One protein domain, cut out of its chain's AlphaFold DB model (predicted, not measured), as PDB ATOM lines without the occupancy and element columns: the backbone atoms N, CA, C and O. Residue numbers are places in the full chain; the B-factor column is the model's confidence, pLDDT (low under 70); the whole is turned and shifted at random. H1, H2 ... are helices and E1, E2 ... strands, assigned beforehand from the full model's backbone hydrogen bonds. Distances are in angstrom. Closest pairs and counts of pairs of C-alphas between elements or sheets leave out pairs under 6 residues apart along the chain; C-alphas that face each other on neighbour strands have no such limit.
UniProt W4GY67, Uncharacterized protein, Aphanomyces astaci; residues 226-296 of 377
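What this domain is: This is residues 226 to 296 of the 377 residues of an uncharacterized protein of Aphanomyces astaci (UniProt W4GY67). A small sheet of three strands has helix H1 laid across one face, and from the end of H1 the long helix H2 turns off in an L and runs out past the sheet as an arm. The long link of residues 247 to 261, with no named element, arches over the other face of the sheet on its way from E3 to H1, and residues 290 to 296 at the far end of the arm stick out. The printed part has 71 residues with three named strands and then two named helices, E1 E2 E3 H1 H2; the sheet order is E1 - E2 - E3, antiparallel, and the class is mixed, helices and strands. The whole is compact, with a radius of gyration of the C-alphas of 12.6 A, and spans 38 by 27 by 21 A, the arm making much of the length.

Where its parts are: E1, residues 226 to 229, begins with C-alpha 226 at (160.352, 122.235, 113.406) and is 10.5 A long. E2, residues 235 to 239, is 13.5 A long, and E3, residues 244 to 246, is 6.7 A long. H1, residues 262 to 274, measures 18.1 A from its first C-alpha at (155.168, 117.116, 104.757). H2, residues 276 to 295, measures 29.0 A and ends with C-alpha 295 at (190.119, 123.252, 106.749).

How they stand to each other: The strands form a meander, each the antiparallel neighbour of the one before. E1 and E2 are a hairpin at 155 degrees, with N 228 and O 236 within hydrogen-bond range at 3.0 A. E2 and E3 are a hairpin at 154 degrees, with N 237 and O 246 within hydrogen-bond range at 2.8 A. The edge strands E1 and E3 are apart. H1 is on the sheet at a height of 9.2 A, making two layers, a helix on one face of a sheet. It runs across the strands, at 66 degrees to E1 on the local plane; the closest C-alphas of E2 and H1 are those of Phe 238 and Met 268, 6.7 A apart. H1 and H2 only just touch, and only at the corner, with 3 pairs of C-alphas within 8 A; the closest are those of Leu 272 and Arg 279, at 6.4 A. Their lines are about perpendicular, at 80 degrees. H2 only grazes the sheet, with its residues 278 to 285. In H1 and H2 every O i to N i+4 pair is within hydrogen-bond range.

The domain as a whole: The two C-alphas farthest apart are those of His 241 and Asp 296, at 40.2 A. The printed part has no cut. The link from E3 to H1 is long, with 15 residues; the other links are tight. The mean pLDDT of the printed part is 85.3, and residues 257 to 258 are under 70.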
ATOM      1  N   PHE A 226     160.004 123.341 114.295       87.56
ATOM      2  CA  PHE A 226     160.352 122.235 113.406       87.56
ATOM      3  C   PHE A 226     161.738 122.473 112.812       87.56
ATOM      4  O   PHE A 226     162.144 123.624 112.635       87.56
ATOM      5  N   THR A 227     162.459 121.395 112.501       90.88
ATOM      6  CA  THR A 227     163.762 121.467 111.830       90.88
ATOM      7  C   THR A 227     163.759 120.650 110.550       90.88
ATOM      8  O   THR A 227     163.347 119.497 110.556       90.88
ATOM      9  N   ALA A 228     164.265 121.222 109.465       90.12
ATOM     10  CA  ALA A 228     164.480 120.520 108.202       90.12
ATOM     11  C   ALA A 228     165.862 120.873 107.651       90.12
ATOM     12  O   ALA A 228     166.472 121.850 108.082       90.12
ATOM     13  N   LEU A 229     166.364 120.079 106.714       90.50
ATOM     14  CA  LEU A 229     167.579 120.402 105.973       90.50
ATOM     15  C   LEU A 229     167.179 120.902 104.587       90.50
ATOM     16  O   LEU A 229     166.257 120.359 103.984       90.50
ATOM     17  N   THR A 230     167.867 121.923 104.084       87.69
ATOM     18  CA  THR A 230     167.805 122.259 102.658       87.69
ATOM     19  C   THR A 230     168.464 121.161 101.820       87.69
ATOM     20  O   THR A 230     169.218 120.334 102.341       87.69
ATOM     21  N   ASP A 231     168.258 121.210 100.501       84.62
ATOM     22  CA  ASP A 231     168.989 120.373  99.537       84.62
ATOM     23  C   ASP A 231     170.518 120.515  99.679       84.62
ATOM     24  O   ASP A 231     171.267 119.571  99.439       84.62
ATOM     25  N   ASP A 232     170.978 121.680 100.139       81.31
ATOM     26  CA  ASP A 232     172.382 121.991 100.422       81.31
ATOM     27  C   ASP A 232     172.832 121.613 101.848       81.31
ATOM     28  O   ASP A 232     173.885 122.054 102.308       81.31
ATOM     29  N   HIS A 233     172.044 120.806 102.564       84.44
ATOM     30  CA  HIS A 233     172.308 120.342 103.932       84.44
ATOM     31  C   HIS A 233     172.426 121.454 104.990       84.44
ATOM     32  O   HIS A 233     172.997 121.234 106.062       84.44
ATOM     33  N   VAL A 234     171.864 122.638 104.731       89.56
ATOM     34  CA  VAL A 234     171.808 123.729 105.713       89.56
ATOM     35  C   VAL A 234     170.561 123.540 106.588       89.56
ATOM     36  O   VAL A 234     169.464 123.386 106.047       89.56
ATOM     37  N   PRO A 235     170.684 123.535 107.928       91.12
ATOM     38  CA  PRO A 235     169.530 123.402 108.810       91.12
ATOM     39  C   PRO A 235     168.645 124.654 108.786       91.12
ATOM     40  O   PRO A 235     169.124 125.783 108.871       91.12
ATOM     41  N   LEU A 236     167.336 124.422 108.706       92.56
ATOM     42  CA  LEU A 236     166.269 125.411 108.789       92.56
ATOM     43  C   LEU A 236     165.449 125.166 110.048       92.56
ATOM     44  O   LEU A 236     165.003 124.042 110.280       92.56
ATOM     45  N   TYR A 237     165.162 126.228 110.793       92.94
ATOM     46  CA  TYR A 237     164.311 126.194 111.975       92.94
ATOM     47  C   TYR A 237     163.050 127.012 111.731       92.94
ATOM     48  O   TYR A 237     163.112 128.212 111.461       92.94
ATOM     49  N   PHE A 238     161.898 126.359 111.838       91.19
ATOM     50  CA  PHE A 238     160.597 126.954 111.563       91.19
ATOM     51  C   PHE A 238     159.746 127.040 112.816       91.19
ATOM     52  O   PHE A 238     159.502 126.023 113.461       91.19
ATOM     53  N   ASN A 239     159.238 128.234 113.116       88.56
ATOM     54  CA  ASN A 239     158.267 128.440 114.178       88.56
ATOM     55  C   ASN A 239     156.843 128.376 113.614       88.56
ATOM     56  O   ASN A 239     156.416 129.254 112.863       88.56
ATOM     57  N   ARG A 240     156.068 127.369 114.014       83.69
ATOM     58  CA  ARG A 240     154.682 127.162 113.585       83.69
ATOM     59  C   ARG A 240     153.733 128.268 114.040       83.69
ATOM     60  O   ARG A 240     152.811 128.570 113.283       83.69
ATOM     61  N   HIS A 241     153.922 128.825 115.237       83.19
ATOM     62  CA  HIS A 241     153.042 129.864 115.786       83.19
ATOM     63  C   HIS A 241     153.332 131.223 115.163       83.19
ATOM     64  O   HIS A 241     152.415 131.895 114.702       83.19
ATOM     65  N   LEU A 242     154.608 131.603 115.122       86.19
ATOM     66  CA  LEU A 242     155.036 132.882 114.562       86.19
ATOM     67  C   LEU A 242     155.069 132.866 113.032       86.19
ATOM     68  O   LEU A 242     155.113 133.930 112.426       86.19
ATOM     69  N   LYS A 243     155.043 131.676 112.415       86.75
ATOM     70  CA  LYS A 243     155.232 131.483 110.973       86.75
ATOM     71  C   LYS A 243     156.503 132.181 110.498       86.75
ATOM     72  O   LYS A 243     156.482 132.937 109.536       86.75
ATOM     73  N   THR A 244     157.604 131.936 111.205       89.62
ATOM     74  CA  THR A 244     158.924 132.498 110.898       89.62
ATOM     75  C   THR A 244     159.927 131.390 110.615       89.62
ATOM     76  O   THR A 244     159.871 130.314 111.216       89.62
ATOM     77  N   LEU A 245     160.846 131.659 109.686       92.25
ATOM     78  CA  LEU A 245     161.961 130.783 109.347       92.25
ATOM     79  C   LEU A 245     163.259 131.438 109.824       92.25
ATOM     80  O   LEU A 245     163.457 132.637 109.640       92.25
ATOM     81  N   THR A 246     164.136 130.656 110.438       92.06
ATOM     82  CA  THR A 246     165.445 131.113 110.915       92.06
ATOM     83  C   THR A 246     166.499 130.058 110.616       92.06
ATOM     84  O   THR A 246     166.203 128.865 110.585       92.06
ATOM     85  N   LEU A 247     167.733 130.499 110.384       91.56
ATOM     86  CA  LEU A 247     168.868 129.608 110.131       91.56
ATOM     87  C   LEU A 247     169.644 129.280 111.413       91.56
ATOM     88  O   LEU A 247     170.371 128.288 111.470       91.56
ATOM     89  N   ASP A 248     169.509 130.114 112.444       90.88
ATOM     90  CA  ASP A 248     170.140 129.906 113.743       90.88
ATOM     91  C   ASP A 248     169.241 129.091 114.651       90.88
ATOM     92  O   ASP A 248     168.048 129.367 114.767       90.88
ATOM     93  N   ARG A 249     169.833 128.100 115.324       89.25
ATOM     94  CA  ARG A 249     169.100 127.253 116.257       89.25
ATOM     95  C   ARG A 249     168.561 128.108 117.413       89.25
ATOM     96  O   ARG A 249     169.367 128.655 118.170       89.25
ATOM     97  N   PRO A 250     167.233 128.182 117.607       86.88
ATOM     98  CA  PRO A 250     166.651 128.928 118.718       86.88
ATOM     99  C   PRO A 250     167.082 128.365 120.078       86.88
ATOM    100  O   PRO A 250     167.251 127.154 120.237       86.88
ATOM    101  N   VAL A 251     167.196 129.233 121.090       81.38
ATOM    102  CA  VAL A 251     167.545 128.832 122.472       81.38
ATOM    103  C   VAL A 251     166.493 127.883 123.062       81.38
ATOM    104  O   VAL A 251     166.829 126.937 123.772       81.38
ATOM    105  N   GLU A 252     165.226 128.104 122.717       77.69
ATOM    106  CA  GLU A 252     164.075 127.304 123.156       77.69
ATOM    107  C   GLU A 252     163.710 126.188 122.163       77.69
ATOM    108  O   GLU A 252     162.592 125.688 122.172       77.69
ATOM    109  N   PHE A 253     164.630 125.801 121.273       81.94
ATOM    110  CA  PHE A 253     164.347 124.781 120.268       81.94
ATOM    111  C   PHE A 253     164.086 123.406 120.897       81.94
ATOM    112  O   PHE A 253     164.975 122.804 121.511       81.94
ATOM    113  N   ASP A 254     162.881 122.896 120.670       71.56
ATOM    114  CA  ASP A 254     162.340 121.661 121.230       71.56
ATOM    115  C   ASP A 254     162.058 120.588 120.151       71.56
ATOM    116  O   ASP A 254     162.063 119.392 120.439       71.56
ATOM    117  N   GLY A 255     161.947 120.984 118.880       73.25
ATOM    118  CA  GLY A 255     161.653 120.114 117.733       73.25
ATOM    119  C   GLY A 255     162.769 119.181 117.241       73.25
ATOM    120  O   GLY A 255     162.734 118.773 116.085       73.25
ATOM    121  N   ALA A 256     163.783 118.857 118.053       72.06
ATOM    122  CA  ALA A 256     164.975 118.120 117.596       72.06
ATOM    123  C   ALA A 256     164.682 116.686 117.127       72.06
ATOM    124  O   ALA A 256     165.325 116.204 116.199       72.06
ATOM    125  N   ASN A 257     163.710 116.034 117.762       66.44
ATOM    126  CA  ASN A 257     163.349 114.637 117.507       66.44
ATOM    127  C   ASN A 257     161.934 114.504 116.927       66.44
ATOM    128  O   ASN A 257     161.359 113.423 116.944       66.44
ATOM    129  N   VAL A 258     161.340 115.607 116.468       69.25
ATOM    130  CA  VAL A 258     159.968 115.615 115.955       69.25
ATOM    131  C   VAL A 258     159.987 115.271 114.473       69.25
ATOM    132  O   VAL A 258     160.686 115.910 113.687       69.25
ATOM    133  N   VAL A 259     159.164 114.301 114.070       74.50
ATOM    134  CA  VAL A 259     158.926 114.021 112.650       74.50
ATOM    135  C   VAL A 259     158.200 115.212 112.029       74.50
ATOM    136  O   VAL A 259     157.070 115.528 112.403       74.50
ATOM    137  N   VAL A 260     158.843 115.884 111.075       79.50
ATOM    138  CA  VAL A 260     158.257 117.041 110.391       79.50
ATOM    139  C   VAL A 260     157.168 116.573 109.420       79.50
ATOM    140  O   VAL A 260     157.456 115.801 108.503       79.50
ATOM    141  N   PRO A 261     155.908 117.027 109.567       81.81
ATOM    142  CA  PRO A 261     154.870 116.726 108.590       81.81
ATOM    143  C   PRO A 261     155.207 117.343 107.229       81.81
ATOM    144  O   PRO A 261     155.616 118.501 107.160       81.81
ATOM    145  N   ARG A 262     154.921 116.628 106.133       81.75
ATOM    146  CA  ARG A 262     155.168 117.116 104.757       81.75
ATOM    147  C   ARG A 262     154.543 118.482 104.458       81.75
ATOM    148  O   ARG A 262     155.075 119.244 103.664       81.75
ATOM    149  N   THR A 263     153.414 118.807 105.086       84.56
ATOM    150  CA  THR A 263     152.758 120.117 104.947       84.56
ATOM    151  C   THR A 263     153.569 121.248 105.576       84.56
ATOM    152  O   THR A 263     153.591 122.357 105.046       84.56
ATOM    153  N   ILE A 264     154.244 120.977 106.695       85.19
ATOM    154  CA  ILE A 264     155.143 121.929 107.347       85.19
ATOM    155  C   ILE A 264     156.422 122.066 106.531       85.19
ATOM    156  O   ILE A 264     156.840 123.185 106.271       85.19
ATOM    157  N   GLU A 265     156.986 120.956 106.060       86.38
ATOM    158  CA  GLU A 265     158.158 120.965 105.180       86.38
ATOM    159  C   GLU A 265     157.905 121.782 103.901       86.38
ATOM    160  O   GLU A 265     158.698 122.656 103.557       86.38
ATOM    161  N   ALA A 266     156.748 121.597 103.255       86.50
ATOM    162  CA  ALA A 266     156.337 122.409 102.110       86.50
ATOM    163  C   ALA A 266     156.223 123.901 102.464       86.50
ATOM    164  O   ALA A 266     156.739 124.742 101.736       86.50
ATOM    165  N   CYS A 267     155.624 124.234 103.612       88.56
ATOM    166  CA  CYS A 267     155.523 125.615 104.091       88.56
ATOM    167  C   CYS A 267     156.905 126.243 104.344       88.56
ATOM    168  O   CYS A 267     157.135 127.395 103.984       88.56
ATOM    169  N   MET A 268     157.847 125.481 104.908       90.88
ATOM    170  CA  MET A 268     159.230 125.925 105.108       90.88
ATOM    171  C   MET A 268     159.914 126.238 103.778       90.88
ATOM    172  O   MET A 268     160.563 127.277 103.656       90.88
ATOM    173  N   MET A 269     159.741 125.368 102.780       90.81
ATOM    174  CA  MET A 269     160.301 125.574 101.444       90.81
ATOM    175  C   MET A 269     159.654 126.760 100.729       90.81
ATOM    176  O   MET A 269     160.364 127.575 100.152       90.81
ATOM    177  N   GLU A 270     158.333 126.923 100.806       91.25
ATOM    178  CA  GLU A 270     157.634 128.084 100.242       91.25
ATOM    179  C   GLU A 270     158.135 129.399 100.850       91.25
ATOM    180  O   GLU A 270     158.412 130.353 100.122       91.25
ATOM    181  N   MET A 271     158.311 129.442 102.173       91.81
ATOM    182  CA  MET A 271     158.851 130.611 102.866       91.81
ATOM    183  C   MET A 271     160.298 130.905 102.476       91.81
ATOM    184  O   MET A 271     160.637 132.062 102.235       91.81
ATOM    185  N   LEU A 272     161.139 129.872 102.375       91.94
ATOM    186  CA  LEU A 272     162.514 130.027 101.911       91.94
ATOM    187  C   LEU A 272     162.553 130.563 100.476       91.94
ATOM    188  O   LEU A 272     163.298 131.491 100.179       91.94
ATOM    189  N   MET A 273     161.732 130.017  99.580       90.56
ATOM    190  CA  MET A 273     161.678 130.458  98.184       90.56
ATOM    191  C   MET A 273     161.126 131.882  98.042       90.56
ATOM    192  O   MET A 273     161.553 132.614  97.146       90.56
ATOM    193  N   GLY A 274     160.223 132.287  98.939       90.31
ATOM    194  CA  GLY A 274     159.650 133.630  98.996       90.31
ATOM    195  C   GLY A 274     160.592 134.717  99.525       90.31
ATOM    196  O   GLY A 274     160.359 135.889  99.231       90.31
ATOM    197  N   ASP A 275     161.658 134.361 100.251       90.81
ATOM    198  CA  ASP A 275     162.588 135.317 100.865       90.81
ATOM    199  C   ASP A 275     163.973 135.305 100.174       90.81
ATOM    200  O   ASP A 275     164.782 134.393 100.379       90.81
ATOM    201  N   PRO A 276     164.298 136.315  99.341       90.44
ATOM    202  CA  PRO A 276     165.582 136.374  98.647       90.44
ATOM    203  C   PRO A 276     166.775 136.617  99.582       90.44
ATOM    204  O   PRO A 276     167.882 136.202  99.241       90.44
ATOM    205  N   VAL A 277     166.573 137.270 100.731       92.38
ATOM    206  CA  VAL A 277     167.646 137.532 101.703       92.38
ATOM    207  C   VAL A 277     168.017 136.229 102.393       92.38
ATOM    208  O   VAL A 277     169.186 135.853 102.430       92.38
ATOM    209  N   LEU A 278     167.009 135.482 102.837       89.12
ATOM    210  CA  LEU A 278     167.212 134.202 103.500       89.12
ATOM    211  C   LEU A 278     167.899 133.174 102.591       89.12
ATOM    212  O   LEU A 278     168.748 132.416 103.054       89.12
ATOM    213  N   ARG A 279     167.592 133.174 101.286       92.12
ATOM    214  CA  ARG A 279     168.307 132.338 100.304       92.12
ATOM    215  C   ARG A 279     169.777 132.720 100.169       92.12
ATOM    216  O   ARG A 279     170.623 131.831 100.163       92.12
ATOM    217  N   ALA A 280     170.085 134.014 100.110       90.50
ATOM    218  CA  ALA A 280     171.472 134.474 100.079       90.50
ATOM    219  C   ALA A 280     172.232 134.062 101.355       90.50
ATOM    220  O   ALA A 280     173.384 133.635 101.278       90.50
ATOM    221  N   ASP A 281     171.576 134.105 102.518       91.06
ATOM    222  CA  ASP A 281     172.165 133.655 103.781       91.06
ATOM    223  C   ASP A 281     172.382 132.131 103.824       91.06
ATOM    224  O   ASP A 281     173.404 131.670 104.339       91.06
ATOM    225  N   VAL A 282     171.468 131.335 103.253       90.75
ATOM    226  CA  VAL A 282     171.653 129.880 103.079       90.75
ATOM    227  C   VAL A 282     172.870 129.599 102.201       90.75
ATOM    228  O   VAL A 282     173.717 128.788 102.578       90.75
ATOM    229  N   GLU A 283     173.002 130.289 101.067       89.56
ATOM    230  CA  GLU A 283     174.155 130.154 100.172       89.56
ATOM    231  C   GLU A 283     175.466 130.541 100.873       89.56
ATOM    232  O   GLU A 283     176.469 129.830 100.758       89.56
ATOM    233  N   ALA A 284     175.457 131.622 101.660       89.06
ATOM    234  CA  ALA A 284     176.609 132.045 102.448       89.06
ATOM    235  C   ALA A 284     177.001 130.998 103.507       89.06
ATOM    236  O   ALA A 284     178.184 130.680 103.656       89.06
ATOM    237  N   ARG A 285     176.025 130.409 104.214       89.38
ATOM    238  CA  ARG A 285     176.278 129.344 105.201       89.38
ATOM    239  C   ARG A 285     176.779 128.067 104.554       89.38
ATOM    240  O   ARG A 285     177.718 127.473 105.072       89.38
ATOM    241  N   ARG A 286     176.224 127.680 103.407       87.19
ATOM    242  CA  ARG A 286     176.721 126.557 102.605       87.19
ATOM    243  C   ARG A 286     178.186 126.764 102.223       87.19
ATOM    244  O   ARG A 286     179.008 125.883 102.455       87.19
ATOM    245  N   ALA A 287     178.532 127.943 101.702       85.00
ATOM    246  CA  ALA A 287     179.911 128.275 101.354       85.00
ATOM    247  C   ALA A 287     180.839 128.227 102.581       85.00
ATOM    248  O   ALA A 287     181.956 127.719 102.496       85.00
ATOM    249  N   GLN A 288     180.371 128.703 103.738       84.38
ATOM    250  CA  GLN A 288     181.130 128.636 104.985       84.38
ATOM    251  C   GLN A 288     181.322 127.191 105.473       84.38
ATOM    252  O   GLN A 288     182.430 126.825 105.860       84.38
ATOM    253  N   MET A 289     180.283 126.354 105.401       82.69
ATOM    254  CA  MET A 289     180.359 124.927 105.733       82.69
ATOM    255  C   MET A 289     181.346 124.190 104.825       82.69
ATOM    256  O   MET A 289     182.126 123.376 105.315       82.69
ATOM    257  N   ASP A 290     181.360 124.504 103.528       77.94
ATOM    258  CA  ASP A 290     182.338 123.972 102.578       77.94
ATOM    259  C   ASP A 290     183.770 124.367 102.958       77.94
ATOM    260  O   ASP A 290     184.667 123.522 102.963       77.94
ATOM    261  N   VAL A 291     183.988 125.634 103.327       77.50
ATOM    262  CA  VAL A 291     185.292 126.121 103.801       77.50
ATOM    263  C   VAL A 291     185.710 125.405 105.084       77.50
ATOM    264  O   VAL A 291     186.859 124.980 105.194       77.50
ATOM    265  N   ASP A 292     184.803 125.245 106.047       78.12
ATOM    266  CA  ASP A 292     185.092 124.583 107.320       78.12
ATOM    267  C   ASP A 292     185.402 123.096 107.136       78.12
ATOM    268  O   ASP A 292     186.363 122.592 107.716       78.12
ATOM    269  N   GLN A 293     184.669 122.411 106.259       73.25
ATOM    270  CA  GLN A 293     184.957 121.030 105.877       73.25
ATOM    271  C   GLN A 293     186.292 120.865 105.137       73.25
ATOM    272  O   GLN A 293     186.886 119.781 105.188       73.25
ATOM    273  N   ASP A 294     186.755 121.905 104.442       73.31
ATOM    274  CA  ASP A 294     188.035 121.915 103.735       73.31
ATOM    275  C   ASP A 294     189.230 122.301 104.627       73.31
ATOM    276  O   ASP A 294     190.368 122.041 104.230       73.31
ATOM    277  N   LYS A 295     189.023 122.848 105.838       74.62
ATOM    278  CA  LYS A 295     190.119 123.252 106.749       74.62
ATOM    279  C   LYS A 295     191.036 122.097 107.150       74.62
ATOM    280  O   LYS A 295     192.253 122.291 107.230       74.62
ATOM    281  N   ASP A 296     190.448 120.925 107.376       70.38
ATOM    282  CA  ASP A 296     191.154 119.718 107.822       70.38
ATOM    283  C   ASP A 296     191.498 118.767 106.667       70.38
ATOM    284  O   ASP A 296     192.242 117.799 106.841       70.38
TER     285      ASP A 296